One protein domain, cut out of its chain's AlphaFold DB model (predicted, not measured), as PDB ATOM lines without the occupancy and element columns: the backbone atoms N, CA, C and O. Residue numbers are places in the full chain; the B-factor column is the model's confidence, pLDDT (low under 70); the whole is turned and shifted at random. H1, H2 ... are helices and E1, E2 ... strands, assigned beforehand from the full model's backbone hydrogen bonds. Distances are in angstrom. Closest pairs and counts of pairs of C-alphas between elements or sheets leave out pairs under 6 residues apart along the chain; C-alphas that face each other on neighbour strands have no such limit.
ATOM      1  N   LYS A  81      88.689 154.776 145.612       74.56
ATOM      2  CA  LYS A  81      88.546 154.663 147.065       74.56
ATOM      3  C   LYS A  81      89.935 154.615 147.709       74.56
ATOM      4  O   LYS A  81      90.837 153.974 147.173       74.56
ATOM      5  N   TYR A  82      90.114 155.315 148.826       85.62
ATOM      6  CA  TYR A  82      91.320 155.177 149.639       85.62
ATOM      7  C   TYR A  82      91.293 153.809 150.309       85.62
ATOM      8  O   TYR A  82      90.288 153.452 150.921       85.62
ATOM      9  N   GLU A  83      92.380 153.058 150.199       90.06
ATOM     10  CA  GLU A  83      92.507 151.760 150.847       90.06
ATOM     11  C   GLU A  83      92.982 151.941 152.289       90.06
ATOM     12  O   GLU A  83      94.039 152.522 152.541       90.06
ATOM     13  N   CYS A  84      92.170 151.495 153.249       90.25
ATOM     14  CA  CYS A  84      92.515 151.584 154.663       90.25
ATOM     15  C   CYS A  84      93.728 150.690 154.978       90.25
ATOM     16  O   CYS A  84      93.632 149.481 154.767       90.25
ATOM     17  N   PRO A  85      94.818 151.210 155.573       90.44
ATOM     18  CA  PRO A  85      96.016 150.415 155.855       90.44
ATOM     19  C   PRO A  85      95.784 149.333 156.917       90.44
ATOM     20  O   PRO A  85      96.547 148.379 157.001       90.44
ATOM     21  N   CYS A  86      94.739 149.467 157.739       91.44
ATOM     22  CA  CYS A  86      94.435 148.507 158.797       91.44
ATOM     23  C   CYS A  86      93.654 147.286 158.300       91.44
ATOM     24  O   CYS A  86      93.800 146.209 158.863       91.44
ATOM     25  N   CYS A  87      92.774 147.454 157.306       92.12
ATOM     26  CA  CYS A  87      91.825 146.410 156.904       92.12
ATOM     27  C   CYS A  87      91.707 146.193 155.388       92.12
ATOM     28  O   CYS A  87      90.889 145.380 154.967       92.12
ATOM     29  N   GLY A  88      92.445 146.942 154.564       88.94
ATOM     30  CA  GLY A  88      92.393 146.851 153.098       88.94
ATOM     31  C   GLY A  88      91.073 147.326 152.476       88.94
ATOM     32  O   GLY A  88      90.875 147.245 151.268       88.94
ATOM     33  N   GLN A  89      90.123 147.824 153.275       88.06
ATOM     34  CA  GLN A  89      88.820 148.237 152.758       88.06
ATOM     35  C   GLN A  89      88.908 149.604 152.076       88.06
ATOM     36  O   GLN A  89      89.431 150.572 152.637       88.06
ATOM     37  N   GLY A  90      88.343 149.689 150.872       86.44
ATOM     38  CA  GLY A  90      88.233 150.928 150.113       86.44
ATOM     39  C   GLY A  90      87.137 151.835 150.672       86.44
ATOM     40  O   GLY A  90      85.953 151.525 150.541       86.44
ATOM     41  N   THR A  91      87.511 152.993 151.215       85.56
ATOM     42  CA  THR A  91      86.578 154.007 151.729       85.56
ATOM     43  C   THR A  91      86.667 155.325 150.952       85.56
ATOM     44  O   THR A  91      87.727 155.728 150.470       85.56
ATOM     45  N   SER A  92      85.533 156.016 150.816       83.25
ATOM     46  CA  SER A  92      85.452 157.367 150.238       83.25
ATOM     47  C   SER A  92      85.765 158.468 151.259       83.25
ATOM     48  O   SER A  92      86.105 159.588 150.877       83.25
ATOM     49  N   ARG A  93      85.664 158.151 152.555       83.94
ATOM     50  CA  ARG A  93      85.959 159.049 153.676       83.94
ATOM     51  C   ARG A  93      86.987 158.403 154.591       83.94
ATOM     52  O   ARG A  93      86.845 157.236 154.958       83.94
ATOM     53  N   VAL A  94      88.005 159.165 154.967       91.19
ATOM     54  CA  VAL A  94      89.041 158.713 155.897       91.19
ATOM     55  C   VAL A  94      89.038 159.584 157.140       91.19
ATOM     56  O   VAL A  94      88.726 160.770 157.073       91.19
ATOM     57  N   MET A  95      89.394 158.995 158.269       93.50
ATOM     58  CA  MET A  95      89.647 159.690 159.524       93.50
ATOM     59  C   MET A  95      91.153 159.811 159.705       93.50
ATOM     60  O   MET A  95      91.898 158.889 159.360       93.50
ATOM     61  N   ARG A  96      91.609 160.943 160.240       93.94
ATOM     62  CA  ARG A  96      93.006 161.104 160.646       93.94
ATOM     63  C   ARG A  96      93.163 160.618 162.077       93.94
ATOM     64  O   ARG A  96      92.418 161.056 162.943       93.94
ATOM     65  N   VAL A  97      94.128 159.749 162.328       94.62
ATOM     66  CA  VAL A  97      94.384 159.187 163.654       94.62
ATOM     67  C   VAL A  97      95.843 159.411 164.018       94.62
ATOM     68  O   VAL A  97      96.730 159.237 163.184       94.62
ATOM     69  N   ARG A  98      96.096 159.815 165.260       95.19
ATOM     70  CA  ARG A  98      97.436 159.904 165.840       95.19
ATOM     71  C   ARG A  98      97.451 159.117 167.140       95.19
ATOM     72  O   ARG A  98      96.662 159.392 168.036       95.19
ATOM     73  N   VAL A  99      98.349 158.146 167.242       94.31
ATOM     74  CA  VAL A  99      98.563 157.372 168.472       94.31
ATOM     75  C   VAL A  99      99.669 158.058 169.272       94.31
ATOM     76  O   VAL A  99     100.678 158.431 168.680       94.31
ATOM     77  N   ALA A 100      99.521 158.210 170.591       87.88
ATOM     78  CA  ALA A 100     100.497 158.910 171.440       87.88
ATOM     79  C   ALA A 100     101.953 158.430 171.253       87.88
ATOM     80  O   ALA A 100     102.882 159.233 171.278       87.88
ATOM     81  N   ARG A 101     102.149 157.130 170.996       86.06
ATOM     82  CA  ARG A 101     103.468 156.512 170.776       86.06
ATOM     83  C   ARG A 101     104.059 156.748 169.380       86.06
ATOM     84  O   ARG A 101     105.195 156.348 169.147       86.06
ATOM     85  N   GLN A 102     103.318 157.348 168.445       83.25
ATOM     86  CA  GLN A 102     103.789 157.596 167.081       83.25
ATOM     87  C   GLN A 102     103.738 159.089 166.708       83.25
ATOM     88  O   GLN A 102     102.677 159.722 166.771       83.25
ATOM     89  N   PRO A 103     104.865 159.673 166.258       77.06
ATOM     90  CA  PRO A 103     104.900 161.042 165.763       77.06
ATOM     91  C   PRO A 103     104.371 161.085 164.322       77.06
ATOM     92  O   PRO A 103     105.126 161.230 163.367       77.06
ATOM     93  N   GLY A 104     103.061 160.920 164.132       89.81
ATOM     94  CA  GLY A 104     102.475 160.985 162.795       89.81
ATOM     95  C   GLY A 104     100.959 160.855 162.774       89.81
ATOM     96  O   GLY A 104     100.363 160.188 163.615       89.81
ATOM     97  N   TRP A 105     100.340 161.500 161.785       92.81
ATOM     98  CA  TRP A 105      98.930 161.303 161.461       92.81
ATOM     99  C   TRP A 105      98.803 160.219 160.393       92.81
ATOM    100  O   TRP A 105      99.359 160.355 159.302       92.81
ATOM    101  N   SER A 106      98.036 159.173 160.680       91.50
ATOM    102  CA  SER A 106      97.652 158.141 159.720       91.50
ATOM    103  C   SER A 106      96.219 158.368 159.241       91.50
ATOM    104  O   SER A 106      95.381 158.900 159.968       91.50
ATOM    105  N   ALA A 107      95.927 158.005 157.994       93.25
ATOM    106  CA  ALA A 107      94.566 158.005 157.470       93.25
ATOM    107  C   ALA A 107      94.007 156.580 157.539       93.25
ATOM    108  O   ALA A 107      94.637 155.642 157.065       93.25
ATOM    109  N   VAL A 108      92.831 156.405 158.134       93.94
ATOM    110  CA  VAL A 108      92.179 155.093 158.284       93.94
ATOM    111  C   VAL A 108      90.679 155.214 158.031       93.94
ATOM    112  O   VAL A 108      90.126 156.314 158.011       93.94
ATOM    113  N   CYS A 109      89.988 154.097 157.810       94.06
ATOM    114  CA  CYS A 109      88.528 154.118 157.742       94.06
ATOM    115  C   CYS A 109      87.913 154.397 159.126       94.06
ATOM    116  O   CYS A 109      88.553 154.190 160.159       94.06
ATOM    117  N   ALA A 110      86.655 154.845 159.149       94.00
ATOM    118  CA  ALA A 110      85.955 155.192 160.388       94.00
ATOM    119  C   ALA A 110      85.890 154.024 161.389       94.00
ATOM    120  O   ALA A 110      86.093 154.225 162.581       94.00
ATOM    121  N   VAL A 111      85.689 152.797 160.896       95.19
ATOM    122  CA  VAL A 111      85.613 151.589 161.733       95.19
ATOM    123  C   VAL A 111      86.950 151.314 162.429       95.19
ATOM    124  O   VAL A 111      86.990 151.094 163.636       95.19
ATOM    125  N   CYS A 112      88.063 151.386 161.693       94.88
ATOM    126  CA  CYS A 112      89.390 151.196 162.275       94.88
ATOM    127  C   CYS A 112      89.776 152.342 163.219       94.88
ATOM    128  O   CYS A 112      90.413 152.083 164.235       94.88
ATOM    129  N   ALA A 113      89.362 153.582 162.936       95.12
ATOM    130  CA  ALA A 113      89.568 154.705 163.854       95.12
ATOM    131  C   ALA A 113      88.863 154.481 165.200       95.12
ATOM    132  O   ALA A 113      89.487 154.653 166.243       95.12
ATOM    133  N   ALA A 114      87.599 154.046 165.181       95.19
ATOM    134  CA  ALA A 114      86.845 153.739 166.396       95.19
ATOM    135  C   ALA A 114      87.482 152.586 167.190       95.19
ATOM    136  O   ALA A 114      87.636 152.678 168.407       95.19
ATOM    137  N   ALA A 115      87.931 151.531 166.502       96.25
ATOM    138  CA  ALA A 115      88.620 150.413 167.145       96.25
ATOM    139  C   ALA A 115      89.954 150.828 167.791       96.25
ATOM    140  O   ALA A 115      90.287 150.353 168.874       96.25
ATOM    141  N   LEU A 116      90.718 151.719 167.147       94.69
ATOM    142  CA  LEU A 116      91.961 152.257 167.708       94.69
ATOM    143  C   LEU A 116      91.689 153.139 168.928       94.69
ATOM    144  O   LEU A 116      92.381 152.995 169.932       94.69
ATOM    145  N   LEU A 117      90.659 153.986 168.864       94.69
ATOM    146  CA  LEU A 117      90.232 154.819 169.988       94.69
ATOM    147  C   LEU A 117      89.863 153.968 171.215       94.69
ATOM    148  O   LEU A 117      90.251 154.305 172.328       94.69
ATOM    149  N   ALA A 118      89.168 152.847 171.007       95.62
ATOM    150  CA  ALA A 118      88.755 151.952 172.086       95.62
ATOM    151  C   ALA A 118      89.911 151.137 172.693       95.62
ATOM    152  O   ALA A 118      89.869 150.795 173.871       95.62
ATOM    153  N   ARG A 119      90.932 150.782 171.899       96.25
ATOM    154  CA  ARG A 119      92.017 149.880 172.334       96.25
ATOM    155  C   ARG A 119      93.245 150.596 172.882       96.25
ATOM    156  O   ARG A 119      93.993 149.999 173.649       96.25
ATOM    157  N   LEU A 120      93.510 151.819 172.432       93.31
ATOM    158  CA  LEU A 120      94.762 152.519 172.704       93.31
ATOM    159  C   LEU A 120      94.473 153.857 173.396       93.31
ATOM    160  O   LEU A 120      94.112 154.824 172.710       93.31
ATOM    161  N   PRO A 121      94.657 153.950 174.727       90.06
ATOM    162  CA  PRO A 121      94.510 155.217 175.433       90.06
ATOM    163  C   PRO A 121      95.543 156.230 174.916       90.06
ATOM    164  O   PRO A 121      96.697 155.889 174.646       90.06
ATOM    165  N   GLY A 122      95.112 157.478 174.719       91.69
ATOM    166  CA  GLY A 122      95.930 158.528 174.095       91.69
ATOM    167  C   GLY A 122      95.889 158.542 172.560       91.69
ATOM    168  O   GLY A 122      96.700 159.221 171.925       91.69
ATOM    169  N   THR A 123      94.966 157.802 171.942       94.88
ATOM    170  CA  THR A 123      94.680 157.944 170.510       94.88
ATOM    171  C   THR A 123      93.823 159.178 170.267       94.88
ATOM    172  O   THR A 123      92.738 159.313 170.825       94.88
ATOM    173  N   ILE A 124      94.291 160.067 169.398       93.25
ATOM    174  CA  ILE A 124      93.577 161.276 168.995       93.25
ATOM    175  C   ILE A 124      93.020 161.049 167.594       93.25
ATOM    176  O   ILE A 124      93.768 160.786 166.647       93.25
ATOM    177  N   VAL A 125      91.701 161.165 167.457       93.69
ATOM    178  CA  VAL A 125      91.007 161.094 166.168       93.69
ATOM    179  C   VAL A 125      90.664 162.516 165.730       93.69
ATOM    180  O   VAL A 125      89.941 163.234 166.413       93.69
ATOM    181  N   GLY A 126      91.216 162.938 164.597       90.94
ATOM    182  CA  GLY A 126      90.887 164.201 163.948       90.94
ATOM    183  C   GLY A 126      89.638 164.089 163.070       90.94
ATOM    184  O   GLY A 126      89.094 163.006 162.856       90.94
ATOM    185  N   GLY A 127      89.204 165.223 162.515       88.00
ATOM    186  CA  GLY A 127      88.036 165.281 161.635       88.00
ATOM    187  C   GLY A 127      88.143 164.399 160.384       88.00
ATOM    188  O   GLY A 127      89.229 163.990 159.958       88.00
ATOM    189  N   ALA A 128      86.988 164.133 159.772       85.00
ATOM    190  CA  ALA A 128      86.906 163.398 158.519       85.00
ATOM    191  C   ALA A 128      87.573 164.188 157.383       85.00
ATOM    192  O   ALA A 128      87.275 165.360 157.154       85.00
TER     193      ALA A 128
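This is residues 81 to 128 of the 159 residues of an uncharacterized protein of Phycisphaerales bacterium (UniProt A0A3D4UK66). A folded-back loop, residues 81 to 93, leads from one end into a small three-stranded sheet, with one helix, H1, lying along one face of it and the other face bare. The 48 printed residues hold one named helix and three named strands, in the order E1, E2, H1, E3, a mixed class of helices and strands. The sheet runs E2, E1, E3, antiparallel throughout. The whole is compact, with a radius of gyration of the C-alphas of 10.0 A, yet elongated, spanning 28 by 18 by 16 A.

Residues 82 to 83 pair with residues 90 to 91, antiparallel, in a stretch with no named element. E1, residues 94 to 99, is the inner strand of the sheet. E2, residues 106 to 108, forms a hairpin with E1, at 133 degrees between directions; N 97 and O 106 are 2.8 A apart, within hydrogen-bond range. H1, residues 110 to 119, is on the sheet at a height of 8.9 A. It runs along the strands, at 11 degrees to E1 on the local plane. It lies over E1, where the closest C-alphas, of Met 95 and Ala 110, are 5.9 A apart. E3, residues 123 to 128, is antiparallel to E1 at 160 degrees, with N 98 and O 124 at 2.9 A. H1 lies only just over E3, on which 3 of its C-alphas fall; the closest C-alphas, of Leu 117 and Thr 123, are 5.5 A apart. E2, H1 and E3 make a split strand-helix-strand unit, two strands running the same way with E1 between them, and its crossover is right-handed. Every O i to N i+4 pair of H1 is within hydrogen-bond range.

E1 begins at C-alpha 94 (89.041, 158.713, 155.897) and is 15.8 A long; E2 is 6.4 A. H1 begins at C-alpha 110 (85.955, 155.192, 160.388) and is 14.4 A long. E3, 15.3 A, ends at C-alpha 128 (86.906, 163.398, 158.519).

The C-alphas farthest apart, of Lys 81 and Pro 121, are 29.0 A apart. The printed part has no cut and no long link. No printed residue has a pLDDT under 70.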